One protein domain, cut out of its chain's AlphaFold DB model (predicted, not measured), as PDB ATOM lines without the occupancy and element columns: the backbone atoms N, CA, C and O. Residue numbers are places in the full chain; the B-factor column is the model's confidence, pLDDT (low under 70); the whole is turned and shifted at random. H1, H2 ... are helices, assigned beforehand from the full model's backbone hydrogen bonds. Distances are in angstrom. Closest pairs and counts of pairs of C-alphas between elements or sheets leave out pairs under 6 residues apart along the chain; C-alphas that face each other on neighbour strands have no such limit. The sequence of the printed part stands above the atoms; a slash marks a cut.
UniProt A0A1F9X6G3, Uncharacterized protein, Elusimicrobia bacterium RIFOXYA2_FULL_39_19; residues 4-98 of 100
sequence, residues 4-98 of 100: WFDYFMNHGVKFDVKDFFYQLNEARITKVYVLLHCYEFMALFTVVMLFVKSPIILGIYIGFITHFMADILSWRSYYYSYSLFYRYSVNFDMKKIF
ATOM      1  N   TRP A   4     189.103 175.772 346.209       83.62
ATOM      2  CA  TRP A   4     188.315 175.478 344.998       83.62
ATOM      3  C   TRP A   4     188.636 176.426 343.842       83.62
ATOM      4  O   TRP A   4     188.766 175.988 342.701       83.62
ATOM      5  N   PHE A   5     188.828 177.712 344.142       85.38
ATOM      6  CA  PHE A   5     189.229 178.690 343.137       85.38
ATOM      7  C   PHE A   5     190.609 178.363 342.550       85.38
ATOM      8  O   PHE A   5     190.770 178.353 341.333       85.38
ATOM      9  N   ASP A   6     191.579 178.008 343.394       85.75
ATOM     10  CA  ASP A   6     192.923 177.610 342.959       85.75
ATOM     11  C   ASP A   6     192.868 176.384 342.038       85.75
ATOM     12  O   ASP A   6     193.531 176.342 340.999       85.75
ATOM     13  N   TYR A   7     192.036 175.404 342.393       87.06
ATOM     14  CA  TYR A   7     191.823 174.201 341.599       87.06
ATOM     15  C   TYR A   7     191.240 174.532 340.219       87.06
ATOM     16  O   TYR A   7     191.820 174.119 339.212       87.06
ATOM     17  N   PHE A   8     190.179 175.346 340.151       88.19
ATOM     18  CA  PHE A   8     189.575 175.747 338.875       88.19
ATOM     19  C   PHE A   8     190.517 176.584 338.006       88.19
ATOM     20  O   PHE A   8     190.541 176.418 336.789       88.19
ATOM     21  N   MET A   9     191.328 177.453 338.611       85.19
ATOM     22  CA  MET A   9     192.294 178.269 337.872       85.19
ATOM     23  C   MET A   9     193.463 177.449 337.312       85.19
ATOM     24  O   MET A   9     194.031 177.835 336.291       85.19
ATOM     25  N   ASN A  10     193.830 176.331 337.948       84.00
ATOM     26  CA  ASN A  10     194.901 175.454 337.461       84.00
ATOM     27  C   ASN A  10     194.399 174.379 336.479       84.00
ATOM     28  O   ASN A  10     195.139 174.015 335.569       84.00
ATOM     29  N   HIS A  11     193.172 173.873 336.644       83.50
ATOM     30  CA  HIS A  11     192.680 172.689 335.919       83.50
ATOM     31  C   HIS A  11     191.436 172.951 335.051       83.50
ATOM     32  O   HIS A  11     190.958 172.042 334.371       83.50
ATOM     33  N   GLY A  12     190.913 174.179 335.047       84.00
ATOM     34  CA  GLY A  12     189.646 174.530 334.409       84.00
ATOM     35  C   GLY A  12     188.425 174.191 335.271       84.00
ATOM     36  O   GLY A  12     188.529 173.660 336.378       84.00
ATOM     37  N   VAL A  13     187.230 174.512 334.770       81.75
ATOM     38  CA  VAL A  13     185.969 174.258 335.485       81.75
ATOM     39  C   VAL A  13     185.596 172.779 335.356       81.75
ATOM     40  O   VAL A  13     184.886 172.372 334.440       81.75
ATOM     41  N   LYS A  14     186.088 171.967 336.292       84.69
ATOM     42  CA  LYS A  14     185.721 170.558 336.465       84.69
ATOM     43  C   LYS A  14     185.284 170.361 337.909       84.69
ATOM     44  O   LYS A  14     186.014 170.745 338.806       84.69
ATOM     45  N   PHE A  15     184.117 169.783 338.173       83.62
ATOM     46  CA  PHE A  15     183.683 169.531 339.553       83.62
ATOM     47  C   PHE A  15     183.915 168.064 339.921       83.62
ATOM     48  O   PHE A  15     183.042 167.218 339.742       83.62
ATOM     49  N   ASP A  16     185.124 167.757 340.389       89.44
ATOM     50  CA  ASP A  16     185.543 166.408 340.771       89.44
ATOM     51  C   ASP A  16     186.238 166.450 342.133       89.44
ATOM     52  O   ASP A  16     187.386 166.865 342.262       89.44
ATOM     53  N   VAL A  17     185.511 166.040 343.172       88.19
ATOM     54  CA  VAL A  17     185.977 166.119 344.562       88.19
ATOM     55  C   VAL A  17     187.170 165.192 344.812       88.19
ATOM     56  O   VAL A  17     188.063 165.543 345.581       88.19
ATOM     57  N   LYS A  18     187.219 164.020 344.163       89.75
ATOM     58  CA  LYS A  18     188.336 163.078 344.339       89.75
ATOM     59  C   LYS A  18     189.612 163.658 343.743       89.75
ATOM     60  O   LYS A  18     190.651 163.647 344.399       89.75
ATOM     61  N   ASP A  19     189.511 164.194 342.531       88.19
ATOM     62  CA  ASP A  19     190.629 164.859 341.864       88.19
ATOM     63  C   ASP A  19     191.060 166.127 342.615       88.19
ATOM     64  O   ASP A  19     192.247 166.319 342.841       88.19
ATOM     65  N   PHE A  20     190.120 166.934 343.115       88.25
ATOM     66  CA  PHE A  20     190.416 168.107 343.944       88.25
ATOM     67  C   PHE A  20     191.343 167.778 345.124       88.25
ATOM     68  O   PHE A  20     192.390 168.411 345.289       88.25
ATOM     69  N   PHE A  21     190.995 166.762 345.922       88.81
ATOM     70  CA  PHE A  21     191.832 166.350 347.051       88.81
ATOM     71  C   PHE A  21     193.166 165.755 346.598       88.81
ATOM     72  O   PHE A  21     194.182 165.999 347.245       88.81
ATOM     73  N   TYR A  22     193.185 165.014 345.488       88.62
ATOM     74  CA  TYR A  22     194.418 164.466 344.929       88.62
ATOM     75  C   TYR A  22     195.401 165.571 344.514       88.62
ATOM     76  O   TYR A  22     196.555 165.546 344.935       88.62
ATOM     77  N   GLN A  23     194.950 166.578 343.760       86.88
ATOM     78  CA  GLN A  23     195.817 167.672 343.304       86.88
ATOM     79  C   GLN A  23     196.366 168.508 344.469       86.88
ATOM     80  O   GLN A  23     197.517 168.946 344.427       86.88
ATOM     81  N   LEU A  24     195.556 168.726 345.509       83.38
ATOM     82  CA  LEU A  24     195.965 169.477 346.696       83.38
ATOM     83  C   LEU A  24     196.957 168.708 347.570       83.38
ATOM     84  O   LEU A  24     197.995 169.259 347.928       83.38
ATOM     85  N   ASN A  25     196.660 167.446 347.890       83.69
ATOM     86  CA  ASN A  25     197.504 166.634 348.770       83.69
ATOM     87  C   ASN A  25     198.865 166.319 348.136       83.69
ATOM     88  O   ASN A  25     199.870 166.268 348.837       83.69
ATOM     89  N   GLU A  26     198.906 166.159 346.814       84.38
ATOM     90  CA  GLU A  26     200.141 165.919 346.061       84.38
ATOM     91  C   GLU A  26     200.895 167.219 345.710       84.38
ATOM     92  O   GLU A  26     201.851 167.179 344.935       84.38
ATOM     93  N   ALA A  27     200.461 168.377 346.231       77.31
ATOM     94  CA  ALA A  27     201.045 169.695 345.957       77.31
ATOM     95  C   ALA A  27     201.224 169.998 344.451       77.31
ATOM     96  O   ALA A  27     202.197 170.624 344.027       77.31
ATOM     97  N   ARG A  28     200.273 169.545 343.621       80.62
ATOM     98  CA  ARG A  28     200.297 169.709 342.153       80.62
ATOM     99  C   ARG A  28     199.752 171.055 341.689       80.62
ATOM    100  O   ARG A  28     199.878 171.410 340.519       80.62
ATOM    101  N   ILE A  29     199.164 171.817 342.604       81.75
ATOM    102  CA  ILE A  29     198.716 173.183 342.355       81.75
ATOM    103  C   ILE A  29     199.928 174.115 342.356       81.75
ATOM    104  O   ILE A  29     200.700 174.151 343.304       81.75
ATOM    105  N   THR A  30     200.090 174.898 341.288       84.25
ATOM    106  CA  THR A  30     201.253 175.794 341.141       84.25
ATOM    107  C   THR A  30     200.988 177.210 341.646       84.25
ATOM    108  O   THR A  30     201.923 177.924 342.016       84.25
ATOM    109  N   LYS A  31     199.711 177.611 341.679       86.50
ATOM    110  CA  LYS A  31     199.262 178.946 342.084       86.50
ATOM    111  C   LYS A  31     198.248 178.889 343.212       86.50
ATOM    112  O   LYS A  31     197.274 178.149 343.102       86.50
ATOM    113  N   VAL A  32     198.448 179.716 344.235       87.94
ATOM    114  CA  VAL A  32     197.607 179.755 345.440       87.94
ATOM    115  C   VAL A  32     197.027 181.153 345.631       87.94
ATOM    116  O   VAL A  32     197.764 182.096 345.918       87.94
ATOM    117  N   TYR A  33     195.707 181.288 345.487       87.19
ATOM    118  CA  TYR A  33     194.991 182.558 345.621       87.19
ATOM    119  C   TYR A  33     194.355 182.708 347.005       87.19
ATOM    120  O   TYR A  33     194.564 183.744 347.636       87.19
ATOM    121  N   VAL A  34     193.613 181.693 347.472       85.56
ATOM    122  CA  VAL A  34     192.985 181.566 348.814       85.56
ATOM    123  C   VAL A  34     192.489 182.896 349.400       85.56
ATOM    124  O   VAL A  34     193.039 183.430 350.365       85.56
ATOM    125  N   LEU A  35     191.444 183.460 348.795       82.12
ATOM    126  CA  LEU A  35     190.972 184.814 349.112       82.12
ATOM    127  C   LEU A  35     190.441 184.967 350.543       82.12
ATOM    128  O   LEU A  35     190.596 186.026 351.137       82.12
ATOM    129  N   LEU A  36     189.829 183.922 351.105       81.62
ATOM    130  CA  LEU A  36     189.262 183.982 352.457       81.62
ATOM    131  C   LEU A  36     190.341 183.993 353.551       81.62
ATOM    132  O   LEU A  36     190.086 184.480 354.643       81.62
ATOM    133  N   HIS A  37     191.564 183.559 353.244       84.44
ATOM    134  CA  HIS A  37     192.693 183.603 354.173       84.44
ATOM    135  C   HIS A  37     193.665 184.709 353.794       84.44
ATOM    136  O   HIS A  37     194.875 184.473 353.688       84.44
ATOM    137  N   CYS A  38     193.149 185.918 353.567       89.44
ATOM    138  CA  CYS A  38     194.000 187.089 353.454       89.44
ATOM    139  C   CYS A  38     193.627 188.233 354.397       89.44
ATOM    140  O   CYS A  38     192.463 188.427 354.756       89.44
ATOM    141  N   TYR A  39     194.642 189.005 354.794       91.50
ATOM    142  CA  TYR A  39     194.486 190.157 355.685       91.50
ATOM    143  C   TYR A  39     193.512 191.191 355.130       91.50
ATOM    144  O   TYR A  39     192.759 191.805 355.881       91.50
ATOM    145  N   GLU A  40     193.508 191.367 353.814       92.75
ATOM    146  CA  GLU A  40     192.689 192.343 353.113       92.75
ATOM    147  C   GLU A  40     191.196 191.992 353.225       92.75
ATOM    148  O   GLU A  40     190.384 192.849 353.583       92.75
ATOM    149  N   PHE A  41     190.831 190.722 353.011       88.88
ATOM    150  CA  PHE A  41     189.457 190.254 353.225       88.88
ATOM    151  C   PHE A  41     189.072 190.279 354.701       88.88
ATOM    152  O   PHE A  41     187.949 190.648 355.039       88.88
ATOM    153  N   MET A  42     190.008 189.937 355.583       90.56
ATOM    154  CA  MET A  42     189.784 189.947 357.021       90.56
ATOM    155  C   MET A  42     189.482 191.360 357.552       90.56
ATOM    156  O   MET A  42     188.547 191.558 358.335       90.56
ATOM    157  N   ALA A  43     190.226 192.361 357.076       91.69
ATOM    158  CA  ALA A  43     189.989 193.766 357.385       91.69
ATOM    159  C   ALA A  43     188.628 194.235 356.853       91.69
ATOM    160  O   ALA A  43     187.867 194.866 357.587       91.69
ATOM    161  N   LEU A  44     188.278 193.872 355.614       91.62
ATOM    162  CA  LEU A  44     186.965 194.182 355.045       91.62
ATOM    163  C   LEU A  44     185.832 193.570 355.881       91.62
ATOM    164  O   LEU A  44     184.863 194.257 356.201       91.62
ATOM    165  N   PHE A  45     185.965 192.303 356.276       90.44
ATOM    166  CA  PHE A  45     184.956 191.613 357.076       90.44
ATOM    167  C   PHE A  45     184.801 192.256 358.461       90.44
ATOM    168  O   PHE A  45     183.682 192.476 358.921       90.44
ATOM    169  N   THR A  46     185.914 192.673 359.072       92.38
ATOM    170  CA  THR A  46     185.927 193.445 360.324       92.38
ATOM    171  C   THR A  46     185.154 194.758 360.185       92.38
ATOM    172  O   THR A  46     184.317 195.068 361.029       92.38
ATOM    173  N   VAL A  47     185.383 195.512 359.104       94.19
ATOM    174  CA  VAL A  47     184.677 196.776 358.846       94.19
ATOM    175  C   VAL A  47     183.179 196.543 358.671       94.19
ATOM    176  O   VAL A  47     182.387 197.254 359.284       94.19
ATOM    177  N   VAL A  48     182.775 195.531 357.895       92.62
ATOM    178  CA  VAL A  48     181.357 195.175 357.716       92.62
ATOM    179  C   VAL A  48     180.699 194.873 359.063       92.62
ATOM    180  O   VAL A  48     179.596 195.352 359.332       92.62
ATOM    181  N   MET A  49     181.391 194.152 359.946       94.06
ATOM    182  CA  MET A  49     180.866 193.788 361.259       94.06
ATOM    183  C   MET A  49     180.579 194.971 362.181       94.06
ATOM    184  O   MET A  49     179.687 194.860 363.019       94.06
ATOM    185  N   LEU A  50     181.245 196.115 362.000       92.69
ATOM    186  CA  LEU A  50     180.950 197.331 362.770       92.69
ATOM    187  C   LEU A  50     179.537 197.872 362.506       92.69
ATOM    188  O   LEU A  50     178.978 198.577 363.347       92.69
ATOM    189  N   PHE A  51     178.943 197.535 361.359       95.56
ATOM    190  CA  PHE A  51     177.615 198.004 360.957       95.56
ATOM    191  C   PHE A  51     176.520 196.947 361.148       95.56
ATOM    192  O   PHE A  51     175.330 197.267 361.092       95.56
ATOM    193  N   VAL A  52     176.892 195.690 361.398       94.50
ATOM    194  CA  VAL A  52     175.953 194.573 361.523       94.50
ATOM    195  C   VAL A  52     175.518 194.395 362.978       94.50
ATOM    196  O   VAL A  52     176.319 194.100 363.857       94.50
ATOM    197  N   LYS A  53     174.209 194.491 363.235       93.25
ATOM    198  CA  LYS A  53     173.607 194.307 364.572       93.25
ATOM    199  C   LYS A  53     173.011 192.910 364.787       93.25
ATOM    200  O   LYS A  53     172.006 192.762 365.474       93.25
ATOM    201  N   SER A  54     173.590 191.886 364.160       95.94
ATOM    202  CA  SER A  54     173.100 190.507 364.257       95.94
ATOM    203  C   SER A  54     174.029 189.656 365.127       95.94
ATOM    204  O   SER A  54     175.195 189.483 364.763       95.94
ATOM    205  N   PRO A  55     173.536 189.066 366.234       94.44
ATOM    206  CA  PRO A  55     174.350 188.209 367.094       94.44
ATOM    207  C   PRO A  55     174.800 186.923 366.386       94.44
ATOM    208  O   PRO A  55     175.886 186.421 366.659       94.44
ATOM    209  N   ILE A  56     174.009 186.418 365.432       96.62
ATOM    210  CA  ILE A  56     174.377 185.248 364.622       96.62
ATOM    211  C   ILE A  56     175.605 185.574 363.769       96.62
ATOM    212  O   ILE A  56     176.572 184.816 363.753       96.62
ATOM    213  N   ILE A  57     175.584 186.724 363.092       94.00
ATOM    214  CA  ILE A  57     176.694 187.139 362.229       94.00
ATOM    215  C   ILE A  57     177.938 187.437 363.081       94.00
ATOM    216  O   ILE A  57     179.039 187.057 362.693       94.00
ATOM    217  N   LEU A  58     177.770 188.010 364.279       94.94
ATOM    218  CA  LEU A  58     178.868 188.181 365.233       94.94
ATOM    219  C   LEU A  58     179.503 186.841 365.632       94.94
ATOM    220  O   LEU A  58     180.726 186.733 365.646       94.94
ATOM    221  N   GLY A  59     178.696 185.813 365.906       95.75
ATOM    222  CA  GLY A  59     179.199 184.470 366.200       95.75
ATOM    223  C   GLY A  59     180.005 183.874 365.042       95.75
ATOM    224  O   GLY A  59     181.103 183.362 365.259       95.75
ATOM    225  N   ILE A  60     179.503 184.002 363.806       93.62
ATOM    226  CA  ILE A  60     180.215 183.564 362.592       93.62
ATOM    227  C   ILE A  60     181.550 184.302 362.455       93.62
ATOM    228  O   ILE A  60     182.578 183.676 362.205       93.62
ATOM    229  N   TYR A  61     181.547 185.618 362.658       93.44
ATOM    230  CA  TYR A  61     182.748 186.442 362.594       93.44
ATOM    231  C   TYR A  61     183.790 186.042 363.638       93.44
ATOM    232  O   TYR A  61     184.954 185.876 363.286       93.44
ATOM    233  N   ILE A  62     183.386 185.837 364.896       95.06
ATOM    234  CA  ILE A  62     184.297 185.385 365.955       95.06
ATOM    235  C   ILE A  62     184.917 184.040 365.569       95.06
ATOM    236  O   ILE A  62     186.136 183.909 365.610       95.06
ATOM    237  N   GLY A  63     184.107 183.072 365.126       93.88
ATOM    238  CA  GLY A  63     184.615 181.778 364.663       93.88
ATOM    239  C   GLY A  63     185.623 181.918 363.519       93.88
ATOM    240  O   GLY A  63     186.678 181.284 363.543       93.88
ATOM    241  N   PHE A  64     185.338 182.797 362.558       90.62
ATOM    242  CA  PHE A  64     186.222 183.078 361.430       90.62
ATOM    243  C   PHE A  64     187.545 183.729 361.862       90.62
ATOM    244  O   PHE A  64     188.607 183.255 361.464       90.62
ATOM    245  N   ILE A  65     187.502 184.749 362.733       92.00
ATOM    246  CA  ILE A  65     188.696 185.379 363.325       92.00
ATOM    247  C   ILE A  65     189.547 184.333 364.029       92.00
ATOM    248  O   ILE A  65     190.755 184.268 363.812       92.00
ATOM    249  N   THR A  66     188.929 183.545 364.908       93.06
ATOM    250  CA  THR A  66     189.652 182.582 365.733       93.06
ATOM    251  C   THR A  66     190.315 181.521 364.867       93.06
ATOM    252  O   THR A  66     191.482 181.215 365.094       93.06
ATOM    253  N   HIS A  67     189.619 181.015 363.844       90.44
ATOM    254  CA  HIS A  67     190.202 180.095 362.870       90.44
ATOM    255  C   HIS A  67     191.387 180.728 362.125       90.44
ATOM    256  O   HIS A  67     192.474 180.160 362.122       90.44
ATOM    257  N   PHE A  68     191.217 181.936 361.584       89.00
ATOM    258  CA  PHE A  68     192.272 182.640 360.852       89.00
ATOM    259  C   PHE A  68     193.513 182.918 361.717       89.00
ATOM    260  O   PHE A  68     194.647 182.713 361.286       89.00
ATOM    261  N   MET A  69     193.314 183.347 362.966       88.69
ATOM    262  CA  MET A  69     194.409 183.546 363.914       88.69
ATOM    263  C   MET A  69     195.097 182.230 364.275       88.69
ATOM    264  O   MET A  69     196.325 182.196 364.356       88.69
ATOM    265  N   ALA A  70     194.335 181.153 364.475       89.19
ATOM    266  CA  ALA A  70     194.902 179.836 364.732       89.19
ATOM    267  C   ALA A  70     195.783 179.375 363.562       89.19
ATOM    268  O   ALA A  70     196.886 178.889 363.806       89.19
ATOM    269  N   ASP A  71     195.366 179.598 362.316       85.06
ATOM    270  CA  ASP A  71     196.153 179.243 361.128       85.06
ATOM    271  C   ASP A  71     197.472 180.033 361.055       85.06
ATOM    272  O   ASP A  71     198.535 179.456 360.815       85.06
ATOM    273  N   ILE A  72     197.442 181.339 361.343       85.50
ATOM    274  CA  ILE A  72     198.657 182.173 361.376       85.50
ATOM    275  C   ILE A  72     199.630 181.705 362.462       85.50
ATOM    276  O   ILE A  72     200.841 181.709 362.245       85.50
ATOM    277  N   LEU A  73     199.114 181.337 363.636       85.94
ATOM    278  CA  LEU A  73     199.939 180.966 364.786       85.94
ATOM    279  C   LEU A  73     200.461 179.528 364.719       85.94
ATOM    280  O   LEU A  73     201.513 179.238 365.286       85.94
ATOM    281  N   SER A  74     199.729 178.622 364.070       78.38
ATOM    282  CA  SER A  74     200.043 177.188 364.060       78.38
ATOM    283  C   SER A  74     200.808 176.721 362.820       78.38
ATOM    284  O   SER A  74     201.477 175.686 362.883       78.38
ATOM    285  N   TRP A  75     200.738 177.449 361.700       66.94
ATOM    286  CA  TRP A  75     201.280 176.970 360.430       66.94
ATOM    287  C   TRP A  75     202.704 177.458 360.126       66.94
ATOM    288  O   TRP A  75     203.158 178.505 360.580       66.94
ATOM    289  N   ARG A  76     203.426 176.693 359.295       63.62
ATOM    290  CA  ARG A  76     204.805 176.982 358.848       63.62
ATOM    291  C   ARG A  76     204.904 177.995 357.695       63.62
ATOM    292  O   ARG A  76     205.994 178.168 357.144       63.62
ATOM    293  N   SER A  77     203.806 178.630 357.276       67.56
ATOM    294  CA  SER A  77     203.882 179.637 356.212       67.56
ATOM    295  C   SER A  77     204.434 180.957 356.747       67.56
ATOM    296  O   SER A  77     204.384 181.251 357.940       67.56
ATOM    297  N   TYR A  78     205.009 181.763 355.859       74.56
ATOM    298  CA  TYR A  78     205.457 183.100 356.227       74.56
ATOM    299  C   TYR A  78     204.261 183.960 356.633       74.56
ATOM    300  O   TYR A  78     203.238 183.912 355.970       74.56
ATOM    301  N   TYR A  79     204.392 184.825 357.637       82.56
ATOM    302  CA  TYR A  79     203.333 185.783 357.994       82.56
ATOM    303  C   TYR A  79     202.813 186.559 356.762       82.56
ATOM    304  O   TYR A  79     201.617 186.639 356.502       82.56
ATOM    305  N   TYR A  80     203.725 187.017 355.900       85.31
ATOM    306  CA  TYR A  80     203.382 187.720 354.660       85.31
ATOM    307  C   TYR A  80     202.619 186.861 353.641       85.31
ATOM    308  O   TYR A  80     201.951 187.416 352.774       85.31
ATOM    309  N   SER A  81     202.650 185.525 353.757       86.75
ATOM    310  CA  SER A  81     201.888 184.618 352.892       86.75
ATOM    311  C   SER A  81     200.384 184.838 353.002       86.75
ATOM    312  O   SER A  81     199.657 184.375 352.133       86.75
ATOM    313  N   TYR A  82     199.904 185.498 354.056       88.50
ATOM    314  CA  TYR A  82     198.502 185.865 354.247       88.50
ATOM    315  C   TYR A  82     198.153 187.244 353.670       88.50
ATOM    316  O   TYR A  82     196.990 187.621 353.677       88.50
ATOM    317  N   SER A  83     199.099 188.012 353.126       91.31
ATOM    318  CA  SER A  83     198.751 189.220 352.366       91.31
ATOM    319  C   SER A  83     198.461 188.860 350.912       91.31
ATOM    320  O   SER A  83     199.308 188.300 350.214       91.31
ATOM    321  N   LEU A  84     197.283 189.242 350.428       91.00
ATOM    322  CA  LEU A  84     196.925 189.132 349.020       91.00
ATOM    323  C   LEU A  84     197.840 189.995 348.146       91.00
ATOM    324  O   LEU A  84     198.232 189.550 347.069       91.00
ATOM    325  N   PHE A  85     198.243 191.182 348.618       92.94
ATOM    326  CA  PHE A  85     199.219 192.015 347.907       92.94
ATOM    327  C   PHE A  85     200.577 191.325 347.770       92.94
ATOM    328  O   PHE A  85     201.187 191.374 346.701       92.94
ATOM    329  N   TYR A  86     201.039 190.640 348.819       91.81
ATOM    330  CA  TYR A  86     202.261 189.842 348.739       91.81
ATOM    331  C   TYR A  86     202.109 188.675 347.760       91.81
ATOM    332  O   TYR A  86     202.956 188.500 346.887       91.81
ATOM    333  N   ARG A  87     201.012 187.907 347.837       91.81
ATOM    334  CA  ARG A  87     200.755 186.819 346.876       91.81
ATOM    335  C   ARG A  87     200.745 187.342 345.442       91.81
ATOM    336  O   ARG A  87     201.369 186.739 344.575       91.81
ATOM    337  N   TYR A  88     200.111 188.488 345.206       92.38
ATOM    338  CA  TYR A  88     200.093 189.140 343.902       92.38
ATOM    339  C   TYR A  88     201.501 189.530 343.426       92.38
ATOM    340  O   TYR A  88     201.852 189.254 342.279       92.38
ATOM    341  N   SER A  89     202.342 190.100 344.299       94.50
ATOM    342  CA  SER A  89     203.707 190.517 343.934       94.50
ATOM    343  C   SER A  89     204.618 189.347 343.549       94.50
ATOM    344  O   SER A  89     205.517 189.507 342.722       94.50
ATOM    345  N   VAL A  90     204.351 188.147 344.077       92.38
ATOM    346  CA  VAL A  90     205.043 186.906 343.697       92.38
ATOM    347  C   VAL A  90     204.286 186.082 342.646       92.38
ATOM    348  O   VAL A  90     204.636 184.925 342.411       92.38
ATOM    349  N   ASN A  91     203.282 186.671 341.981       92.50
ATOM    350  CA  ASN A  91     202.441 186.044 340.951       92.50
ATOM    351  C   ASN A  91     201.763 184.740 341.417       92.50
ATOM    352  O   ASN A  91     201.619 183.780 340.656       92.50
ATOM    353  N   PHE A  92     201.363 184.716 342.688       91.06
ATOM    354  CA  PHE A  92     200.689 183.608 343.362       91.06
ATOM    355  C   PHE A  92     201.494 182.298 343.397       91.06
ATOM    356  O   PHE A  92     200.922 181.243 343.654       91.06
ATOM    357  N   ASP A  93     202.807 182.348 343.157       89.25
ATOM    358  CA  ASP A  93     203.682 181.174 343.095       89.25
ATOM    359  C   ASP A  93     203.773 180.462 344.455       89.25
ATOM    360  O   ASP A  93     204.317 180.999 345.427       89.25
ATOM    361  N   MET A  94     203.272 179.222 344.509       86.00
ATOM    362  CA  MET A  94     203.216 178.420 345.734       86.00
ATOM    363  C   MET A  94     204.593 178.244 346.389       86.00
ATOM    364  O   MET A  94     204.693 178.309 347.615       86.00
ATOM    365  N   LYS A  95     205.663 178.092 345.594       86.06
ATOM    366  CA  LYS A  95     207.029 177.870 346.105       86.06
ATOM    367  C   LYS A  95     207.622 179.107 346.773       86.06
ATOM    368  O   LYS A  95     208.539 178.989 347.579       86.06
ATOM    369  N   LYS A  96     207.131 180.295 346.414       86.06
ATOM    370  CA  LYS A  96     207.551 181.564 347.023       86.06
ATOM    371  C   LYS A  96     206.725 181.890 348.264       86.06
ATOM    372  O   LYS A  96     207.242 182.497 349.196       86.06
ATOM    373  N   ILE A  97     205.454 181.487 348.268       86.75
ATOM    374  CA  ILE A  97     204.486 181.786 349.332       86.75
ATOM    375  C   ILE A  97     204.666 180.859 350.538       86.75
ATOM    376  O   ILE A  97     204.589 181.314 351.683       86.75
ATOM    377  N   PHE A  98     204.920 179.572 350.302       80.56
ATOM    378  CA  PHE A  98     205.080 178.572 351.354       80.56
ATOM    379  C   PHE A  98     206.534 178.116 351.456       80.56
ATOM    380  O   PHE A  98     207.231 177.987 350.452       80.56
TER     381      PHE A  98
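This is residues 4 to 98 of the 100 residues of an uncharacterized protein of Elusimicrobia bacterium RIFOXYA2_FULL_39_19 (UniProt A0A1F9X6G3). A helical hairpin, the long H4 folded back beside H3, makes one end of the domain, with its turn, residues 51 to 56, sticking out free. At the other end lie a loose cluster of three short helices, H5, H6 and H7, near the hairpin's open end, and a separate crossed pair, H1 and H2, joined to H3 by the long stretch of residues 26 to 38. The printed part has 95 residues with seven named helices, H1 to H7 in chain order, and no named strand; the class is all helix. It is only just loose, close to compact, with a radius of gyration of the C-alphas of 15.2 A, and it spans 42 by 29 by 22 A.

H4, residues 55 to 74, is the longest helix at 28.1 A, from C-alpha 55 at (174.350, 188.209, 367.094) to C-alpha 74 at (200.043, 177.188, 364.060). H3, residues 39 to 49, measures 15.2 A. After H4 come H5, residues 79 to 82, 6.1 A; H6, residues 84 to 89, 8.6 A; and H7, residues 94 to 97, 5.1 A. H1, residues 4 to 11, is 10.5 A long and begins at C-alpha 4, (188.315, 175.478, 344.998); H2, residues 17 to 25, is 12.3 A long.

H4 and H3 touch and form a helical hairpin, at a shallow tilt of 20 degrees, opposite ways. Their closest C-alphas, of Leu 58 and Met 49, are 7.2 A apart, and H4 touches H3 with residues 57 to 65 alone. H5 is close to H4 but not clearly touching, the closest C-alphas being those of Tyr 79 and Ile 72, 6.8 A. H6 is close to H3 but not clearly touching, with C-alphas 84 and 40 closest at 6.7 A. H7 is close to H5 but not clearly touching, with the closest C-alphas, of Ile 97 and Ser 81, 5.2 A apart. H1 and H2 only just touch, with 3 pairs of C-alphas within 8 A, the closest those of Tyr 7 and Phe 20 at 6.7 A; they are about perpendicular, at 85 degrees. Both are apart from H3 and H4. Every O i to N i+4 pair is within hydrogen-bond range in H1, H2, H3, H4 and H6; H5 and H7 are too short for such a pair.

The C-alphas farthest apart, of Glu 26 and Lys 53, are 43.0 A from each other. The printed part has no cut. The link from H2 to H3, 13 residues, is long; the other links are tight. The mean pLDDT of the printed part is 87.8, and residues 75 to 77 are under 70.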